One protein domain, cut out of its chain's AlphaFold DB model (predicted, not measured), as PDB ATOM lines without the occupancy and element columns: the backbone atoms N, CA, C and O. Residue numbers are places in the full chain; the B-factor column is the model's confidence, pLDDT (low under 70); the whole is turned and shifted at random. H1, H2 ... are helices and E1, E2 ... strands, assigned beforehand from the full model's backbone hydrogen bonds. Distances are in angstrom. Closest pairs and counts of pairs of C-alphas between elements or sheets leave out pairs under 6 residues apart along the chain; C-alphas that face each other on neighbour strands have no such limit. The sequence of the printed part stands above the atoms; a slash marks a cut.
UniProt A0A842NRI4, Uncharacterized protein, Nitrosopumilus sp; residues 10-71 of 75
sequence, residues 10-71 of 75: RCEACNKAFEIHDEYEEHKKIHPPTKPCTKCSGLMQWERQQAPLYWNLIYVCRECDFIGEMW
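What this domain is: This is residues 10 to 71 of the 75 residues of an uncharacterized protein of Nitrosopumilus sp (UniProt A0A842NRI4). What is the picture? There is little regular structure: a small three-stranded sheet towards one end, helix H1 towards the other, and much loop. What is it made of? The 62 printed residues include one named helix, then three named strands, of mixed class, with 22 residues in named elements; the sheet, E1 - E2 - E3, is a meander, each strand the antiparallel neighbour of the one before. It is only just loose, close to compact (radius of gyration of the C-alphas 12.8 A), and spans 39 by 26 by 13 A.

Where its parts are: Where are the strands? E2 is residues 43 to 48, 16.3 A from first to last C-alpha; E3 is 57 to 61, 13.0 A, ending at C-alpha 61 (251.660, 243.315, 278.985); E1 is 34 to 36. Where is the helix? H1 is residues 21 to 28, 10.6 A, from C-alpha 21 (263.903, 247.711, 306.260).

How they stand to each other: Which strands pair? E2 forms antiparallel hairpins with E1, at 140 degrees, N 35 and O 44 being 2.9 A apart, and with E3, at 144 degrees, N 47 and O 58 being 2.8 A apart. Where is H1? It is not on the sheet; its O i to N i+4 pairs are each within hydrogen-bond range.

The domain as a whole: How large is it? The C-alphas farthest apart, of Glu 19 and Cys 40, are 39.0 A apart. Is it unbroken and sure? The printed part has no cut and no long link; pLDDT is under 70 at residues 49 to 56, 69 and 71.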
ATOM      1  N   ARG A  10     255.484 245.565 304.437       84.94
ATOM      2  CA  ARG A  10     254.866 244.469 303.686       84.94
ATOM      3  C   ARG A  10     255.205 244.606 302.220       84.94
ATOM      4  O   ARG A  10     254.970 245.651 301.620       84.94
ATOM      5  N   CYS A  11     255.729 243.535 301.638       83.25
ATOM      6  CA  CYS A  11     255.975 243.487 300.210       83.25
ATOM      7  C   CYS A  11     254.653 243.606 299.456       83.25
ATOM      8  O   CYS A  11     253.737 242.813 299.657       83.25
ATOM      9  N   GLU A  12     254.561 244.573 298.554       78.88
ATOM     10  CA  GLU A  12     253.361 244.780 297.743       78.88
ATOM     11  C   GLU A  12     253.071 243.610 296.801       78.88
ATOM     12  O   GLU A  12     251.929 243.436 296.379       78.88
ATOM     13  N   ALA A  13     254.098 242.800 296.522       77.19
ATOM     14  CA  ALA A  13     254.034 241.685 295.597       77.19
ATOM     15  C   ALA A  13     253.475 240.390 296.164       77.19
ATOM     16  O   ALA A  13     252.674 239.728 295.508       77.19
ATOM     17  N   CYS A  14     253.909 240.031 297.368       79.62
ATOM     18  CA  CYS A  14     253.574 238.758 298.004       79.62
ATOM     19  C   CYS A  14     252.991 238.930 299.414       79.62
ATOM     20  O   CYS A  14     252.762 237.947 300.114       79.62
ATOM     21  N   ASN A  15     252.786 240.173 299.859       79.81
ATOM     22  CA  ASN A  15     252.297 240.539 301.190       79.81
ATOM     23  C   ASN A  15     253.156 240.010 302.360       79.81
ATOM     24  O   ASN A  15     252.722 240.039 303.516       79.81
ATOM     25  N   LYS A  16     254.386 239.548 302.084       81.38
ATOM     26  CA  LYS A  16     255.340 239.107 303.106       81.38
ATOM     27  C   LYS A  16     255.726 240.288 303.990       81.38
ATOM     28  O   LYS A  16     256.046 241.362 303.483       81.38
ATOM     29  N   ALA A  17     255.665 240.080 305.302       86.12
ATOM     30  CA  ALA A  17     256.019 241.076 306.301       86.12
ATOM     31  C   ALA A  17     257.501 240.963 306.677       86.12
ATOM     32  O   ALA A  17     257.995 239.862 306.916       86.12
ATOM     33  N   PHE A  18     258.167 242.106 306.774       87.56
ATOM     34  CA  PHE A  18     259.564 242.251 307.156       87.56
ATOM     35  C   PHE A  18     259.651 243.145 308.392       87.56
ATOM     36  O   PHE A  18     258.990 244.182 308.471       87.56
ATOM     37  N   GLU A  19     260.459 242.735 309.368       86.50
ATOM     38  CA  GLU A  19     260.729 243.528 310.578       86.50
ATOM     39  C   GLU A  19     261.868 244.537 310.359       86.50
ATOM     40  O   GLU A  19     262.014 245.496 311.122       86.50
ATOM     41  N   ILE A  20     262.693 244.295 309.334       88.38
ATOM     42  CA  ILE A  20     263.907 245.043 309.018       88.38
ATOM     43  C   ILE A  20     263.752 245.663 307.624       88.38
ATOM     44  O   ILE A  20     263.398 244.981 306.663       88.38
ATOM     45  N   HIS A  21     264.023 246.967 307.517       87.25
ATOM     46  CA  HIS A  21     263.903 247.711 306.260       87.25
ATOM     47  C   HIS A  21     264.875 247.207 305.186       87.25
ATOM     48  O   HIS A  21     264.479 247.047 304.037       87.25
ATOM     49  N   ASP A  22     266.112 246.886 305.564       88.88
ATOM     50  CA  ASP A  22     267.124 246.392 304.624       88.88
ATOM     51  C   ASP A  22     266.711 245.053 303.988       88.88
ATOM     52  O   ASP A  22     266.854 244.872 302.780       88.88
ATOM     53  N   GLU A  23     266.113 244.143 304.769       89.25
ATOM     54  CA  GLU A  23     265.570 242.876 304.256       89.25
ATOM     55  C   GLU A  23     264.399 243.113 303.292       89.25
ATOM     56  O   GLU A  23     264.274 242.428 302.277       89.25
ATOM     57  N   TYR A  24     263.547 244.099 303.590       88.81
ATOM     58  CA  TYR A  24     262.456 244.510 302.709       88.81
ATOM     59  C   TYR A  24     262.976 245.088 301.384       88.81
ATOM     60  O   TYR A  24     262.500 244.693 300.317       88.81
ATOM     61  N   GLU A  25     263.968 245.981 301.424       88.38
ATOM     62  CA  GLU A  25     264.567 246.580 300.226       88.38
ATOM     63  C   GLU A  25     265.323 245.552 299.375       88.38
ATOM     64  O   GLU A  25     265.232 245.579 298.143       88.38
ATOM     65  N   GLU A  26     266.020 244.597 299.995       89.94
ATOM     66  CA  GLU A  26     266.626 243.481 299.268       89.94
ATOM     67  C   GLU A  26     265.556 242.596 298.622       89.94
ATOM     68  O   GLU A  26     265.627 242.293 297.429       89.94
ATOM     69  N   HIS A  27     264.515 242.245 299.375       88.25
ATOM     70  CA  HIS A  27     263.438 241.400 298.886       88.25
ATOM     71  C   HIS A  27     262.685 242.015 297.695       88.25
ATOM     72  O   HIS A  27     262.322 241.293 296.765       88.25
ATOM     73  N   LYS A  28     262.493 243.341 297.655       84.12
ATOM     74  CA  LYS A  28     261.864 244.027 296.508       84.12
ATOM     75  C   LYS A  28     262.581 243.764 295.187       84.12
ATOM     76  O   LYS A  28     261.927 243.725 294.150       84.12
ATOM     77  N   LYS A  29     263.898 243.532 295.205       86.19
ATOM     78  CA  LYS A  29     264.680 243.232 293.992       86.19
ATOM     79  C   LYS A  29     264.297 241.888 293.367       86.19
ATOM     80  O   LYS A  29     264.454 241.717 292.162       86.19
ATOM     81  N   ILE A  30     263.759 240.958 294.160       85.25
ATOM     82  CA  ILE A  30     263.251 239.656 293.696       85.25
ATOM     83  C   ILE A  30     261.946 239.830 292.899       85.25
ATOM     84  O   ILE A  30     261.625 239.012 292.038       85.25
ATOM     85  N   HIS A  31     261.209 240.918 293.143       81.88
ATOM     86  CA  HIS A  31     259.971 241.274 292.453       81.88
ATOM     87  C   HIS A  31     260.175 242.515 291.566       81.88
ATOM     88  O   HIS A  31     259.650 243.588 291.876       81.88
ATOM     89  N   PRO A  32     260.942 242.401 290.463       85.25
ATOM     90  CA  PRO A  32     261.243 243.546 289.615       85.25
ATOM     91  C   PRO A  32     259.955 244.180 289.062       85.25
ATOM     92  O   PRO A  32     259.038 243.450 288.694       85.25
ATOM     93  N   PRO A  33     259.874 245.520 288.951       82.88
ATOM     94  CA  PRO A  33     258.692 246.239 288.454       82.88
ATOM     95  C   PRO A  33     258.238 245.805 287.066       82.88
ATOM     96  O   PRO A  33     257.050 245.848 286.742       82.88
ATOM     97  N   THR A  34     259.192 245.364 286.253       88.56
ATOM     98  CA  THR A  34     258.970 245.006 284.863       88.56
ATOM     99  C   THR A  34     259.790 243.789 284.479       88.56
ATOM    100  O   THR A  34     260.925 243.637 284.932       88.56
ATOM    101  N   LYS A  35     259.265 242.971 283.570       89.06
ATOM    102  CA  LYS A  35     260.031 241.924 282.885       89.06
ATOM    103  C   LYS A  35     259.632 241.845 281.405       89.06
ATOM    104  O   LYS A  35     258.524 242.263 281.079       89.06
ATOM    105  N   PRO A  36     260.479 241.320 280.504       91.75
ATOM    106  CA  PRO A  36     260.133 241.176 279.087       91.75
ATOM    107  C   PRO A  36     258.889 240.312 278.861       91.75
ATOM    108  O   PRO A  36     258.699 239.309 279.552       91.75
ATOM    109  N   CYS A  37     258.051 240.687 277.893       91.69
ATOM    110  CA  CYS A  37     256.910 239.885 277.466       91.69
ATOM    111  C   CYS A  37     257.366 238.640 276.700       91.69
ATOM    112  O   CYS A  37     258.307 238.679 275.917       91.69
ATOM    113  N   THR A  38     256.678 237.514 276.904       90.19
ATOM    114  CA  THR A  38     256.955 236.263 276.173       90.19
ATOM    115  C   THR A  38     256.169 236.145 274.865       90.19
ATOM    116  O   THR A  38     256.380 235.202 274.105       90.19
ATOM    117  N   LYS A  39     255.238 237.072 274.605       92.75
ATOM    118  CA  LYS A  39     254.366 237.083 273.420       92.75
ATOM    119  C   LYS A  39     254.676 238.208 272.435       92.75
ATOM    120  O   LYS A  39     254.255 238.123 271.288       92.75
ATOM    121  N   CYS A  40     255.391 239.242 272.864       92.81
ATOM    122  CA  CYS A  40     255.802 240.364 272.024       92.81
ATOM    123  C   CYS A  40     257.148 240.925 272.507       92.81
ATOM    124  O   CYS A  40     257.688 240.462 273.508       92.81
ATOM    125  N   SER A  41     257.676 241.933 271.813       92.62
ATOM    126  CA  SER A  41     258.909 242.636 272.205       92.62
ATOM    127  C   SER A  41     258.709 243.662 273.330       92.62
ATOM    128  O   SER A  41     259.673 244.307 273.740       92.62
ATOM    129  N   GLY A  42     257.479 243.811 273.817       91.00
ATOM    130  CA  GLY A  42     257.125 244.733 274.881       91.00
ATOM    131  C   GLY A  42     257.578 244.286 276.266       91.00
ATOM    132  O   GLY A  42     258.035 243.160 276.495       91.00
ATOM    133  N   LEU A  43     257.399 245.179 277.233       91.94
ATOM    134  CA  LEU A  43     257.581 244.872 278.647       91.94
ATOM    135  C   LEU A  43     256.236 244.542 279.298       91.94
ATOM    136  O   LEU A  43     255.182 245.072 278.944       91.94
ATOM    137  N   MET A  44     256.284 243.655 280.282       91.19
ATOM    138  CA  MET A  44     255.184 243.398 281.196       91.19
ATOM    139  C   MET A  44     255.467 244.120 282.501       91.19
ATOM    140  O   MET A  44     256.580 244.031 283.023       91.19
ATOM    141  N   GLN A  45     254.463 244.797 283.040       88.75
ATOM    142  CA  GLN A  45     254.527 245.446 284.346       88.75
ATOM    143  C   GLN A  45     253.742 244.608 285.345       88.75
ATOM    144  O   GLN A  45     252.750 243.984 284.961       88.75
ATOM    145  N   TRP A  46     254.179 244.536 286.603       85.12
ATOM    146  CA  TRP A  46     253.321 243.909 287.599       85.12
ATOM    147  C   TRP A  46     252.153 244.825 287.945       85.12
ATOM    148  O   TRP A  46     252.321 246.025 288.140       85.12
ATOM    149  N   GLU A  47     250.961 244.251 288.038       82.50
ATOM    150  CA  GLU A  47     249.746 244.946 288.431       82.50
ATOM    151  C   GLU A  47     249.048 244.201 289.566       82.50
ATOM    152  O   GLU A  47     248.993 242.965 289.616       82.50
ATOM    153  N   ARG A  48     248.516 244.979 290.512       74.38
ATOM    154  CA  ARG A  48     247.758 244.469 291.654       74.38
ATOM    155  C   ARG A  48     246.352 244.131 291.211       74.38
ATOM    156  O   ARG A  48     245.483 244.999 291.165       74.38
ATOM    157  N   GLN A  49     246.113 242.852 290.953       68.88
ATOM    158  CA  GLN A  49     244.755 242.373 290.784       68.88
ATOM    159  C   GLN A  49     244.089 242.302 292.162       68.88
ATOM    160  O   GLN A  49     244.515 241.556 293.042       68.88
ATOM    161  N   GLN A  50     243.033 243.088 292.364       59.62
ATOM    162  CA  GLN A  50     242.181 242.984 293.548       59.62
ATOM    163  C   GLN A  50     241.266 241.757 293.408       59.62
ATOM    164  O   GLN A  50     240.062 241.881 293.205       59.62
ATOM    165  N   ALA A  51     241.842 240.555 293.443       57.25
ATOM    166  CA  ALA A  51     241.077 239.316 293.471       57.25
ATOM    167  C   ALA A  51     240.836 238.905 294.940       57.25
ATOM    168  O   ALA A  51     241.806 238.721 295.677       57.25
ATOM    169  N   PRO A  52     239.578 238.712 295.389       53.53
ATOM    170  CA  PRO A  52     239.250 238.435 296.795       53.53
ATOM    171  C   PRO A  52     239.900 237.176 297.385       53.53
ATOM    172  O   PRO A  52     239.993 237.042 298.601       53.53
ATOM    173  N   LEU A  53     240.322 236.240 296.531       52.34
ATOM    174  CA  LEU A  53     240.791 234.912 296.929       52.34
ATOM    175  C   LEU A  53     242.314 234.745 296.817       52.34
ATOM    176  O   LEU A  53     242.856 233.771 297.335       52.34
ATOM    177  N   TYR A  54     243.015 235.679 296.167       48.72
ATOM    178  CA  TYR A  54     244.452 235.567 295.920       48.72
ATOM    179  C   TYR A  54     245.068 236.969 295.820       48.72
ATOM    180  O   TYR A  54     244.903 237.661 294.818       48.72
ATOM    181  N   TRP A  55     245.790 237.386 296.862       57.94
ATOM    182  CA  TRP A  55     246.573 238.629 296.881       57.94
ATOM    183  C   TRP A  55     247.872 238.463 296.082       57.94
ATOM    184  O   TRP A  55     248.964 238.515 296.642       57.94
ATOM    185  N   ASN A  56     247.745 238.228 294.775       66.31
ATOM    186  CA  ASN A  56     248.869 237.945 293.888       66.31
ATOM    187  C   ASN A  56     249.027 239.067 292.855       66.31
ATOM    188  O   ASN A  56     248.072 239.420 292.161       66.31
ATOM    189  N   LEU A  57     250.242 239.607 292.725       74.88
ATOM    190  CA  LEU A  57     250.610 240.420 291.567       74.88
ATOM    191  C   LEU A  57     250.689 239.547 290.310       74.88
ATOM    192  O   LEU A  57     251.323 238.486 290.317       74.88
ATOM    193  N   ILE A  58     250.101 240.038 289.223       82.31
ATOM    194  CA  ILE A  58     250.210 239.461 287.879       82.31
ATOM    195  C   ILE A  58     251.074 240.369 287.013       82.31
ATOM    196  O   ILE A  58     251.032 241.584 287.171       82.31
ATOM    197  N   TYR A  59     251.847 239.807 286.087       86.19
ATOM    198  CA  TYR A  59     252.482 240.622 285.053       86.19
ATOM    199  C   TYR A  59     251.518 240.814 283.900       86.19
ATOM    200  O   TYR A  59     251.069 239.834 283.315       86.19
ATOM    201  N   VAL A  60     251.238 242.057 283.545       88.69
ATOM    202  CA  VAL A  60     250.370 242.397 282.424       88.69
ATOM    203  C   VAL A  60     251.208 243.103 281.372       88.69
ATOM    204  O   VAL A  60     251.932 244.058 281.659       88.69
ATOM    205  N   CYS A  61     251.145 242.607 280.142       92.38
ATOM    206  CA  CYS A  61     251.660 243.315 278.985       92.38
ATOM    207  C   CYS A  61     250.548 244.179 278.403       92.38
ATOM    208  O   CYS A  61     249.556 243.640 277.931       92.38
ATOM    209  N   ARG A  62     250.718 245.501 278.390       90.31
ATOM    210  CA  ARG A  62     249.722 246.424 277.817       90.31
ATOM    211  C   ARG A  62     249.806 246.562 276.295       90.31
ATOM    212  O   ARG A  62     248.961 247.211 275.697       90.31
ATOM    213  N   GLU A  63     250.835 245.989 275.671       92.12
ATOM    214  CA  GLU A  63     250.997 246.020 274.211       92.12
ATOM    215  C   GLU A  63     250.216 244.903 273.514       92.12
ATOM    216  O   GLU A  63     249.727 245.090 272.404       92.12
ATOM    217  N   CYS A  64     250.106 243.733 274.148       92.38
ATOM    218  CA  CYS A  64     249.421 242.569 273.580       92.38
ATOM    219  C   CYS A  64     248.382 241.945 274.522       92.38
ATOM    220  O   CYS A  64     247.958 240.813 274.290       92.38
ATOM    221  N   ASP A  65     248.032 242.647 275.605       89.00
ATOM    222  CA  ASP A  65     247.098 242.233 276.666       89.00
ATOM    223  C   ASP A  65     247.404 240.866 277.308       89.00
ATOM    224  O   ASP A  65     246.566 240.245 277.964       89.00
ATOM    225  N   PHE A  66     248.635 240.374 277.148       89.69
ATOM    226  CA  PHE A  66     249.054 239.101 277.712       89.69
ATOM    227  C   PHE A  66     249.218 239.197 279.232       89.69
ATOM    228  O   PHE A  66     249.968 240.035 279.738       89.69
ATOM    229  N   ILE A  67     248.574 238.277 279.951       86.06
ATOM    230  CA  ILE A  67     248.727 238.103 281.398       86.06
ATOM    231  C   ILE A  67     249.735 236.975 281.644       86.06
ATOM    232  O   ILE A  67     249.479 235.807 281.353       86.06
ATOM    233  N   GLY A  68     250.905 237.342 282.158       76.06
ATOM    234  CA  GLY A  68     251.976 236.432 282.542       76.06
ATOM    235  C   GLY A  68     251.770 235.784 283.915       76.06
ATOM    236  O   GLY A  68     250.876 236.141 284.681       76.06
ATOM    237  N   GLU A  69     252.635 234.819 284.231       68.12
ATOM    238  CA  GLU A  69     252.537 233.994 285.441       68.12
ATOM    239  C   GLU A  69     252.546 234.802 286.751       68.12
ATOM    240  O   GLU A  69     253.288 235.779 286.901       68.12
ATOM    241  N   MET A  70     251.746 234.325 287.712       70.06
ATOM    242  CA  MET A  70     251.715 234.787 289.102       70.06
ATOM    243  C   MET A  70     252.972 234.330 289.849       70.06
ATOM    244  O   MET A  70     253.358 233.162 289.758       70.06
ATOM    245  N   TRP A  71     253.561 235.199 290.672       67.56
ATOM    246  CA  TRP A  71     254.589 234.762 291.618       67.56
ATOM    247  C   TRP A  71     253.953 233.927 292.733       67.56
ATOM    248  O   TRP A  71     253.200 234.445 293.553       67.56
TER     249      TRP A  71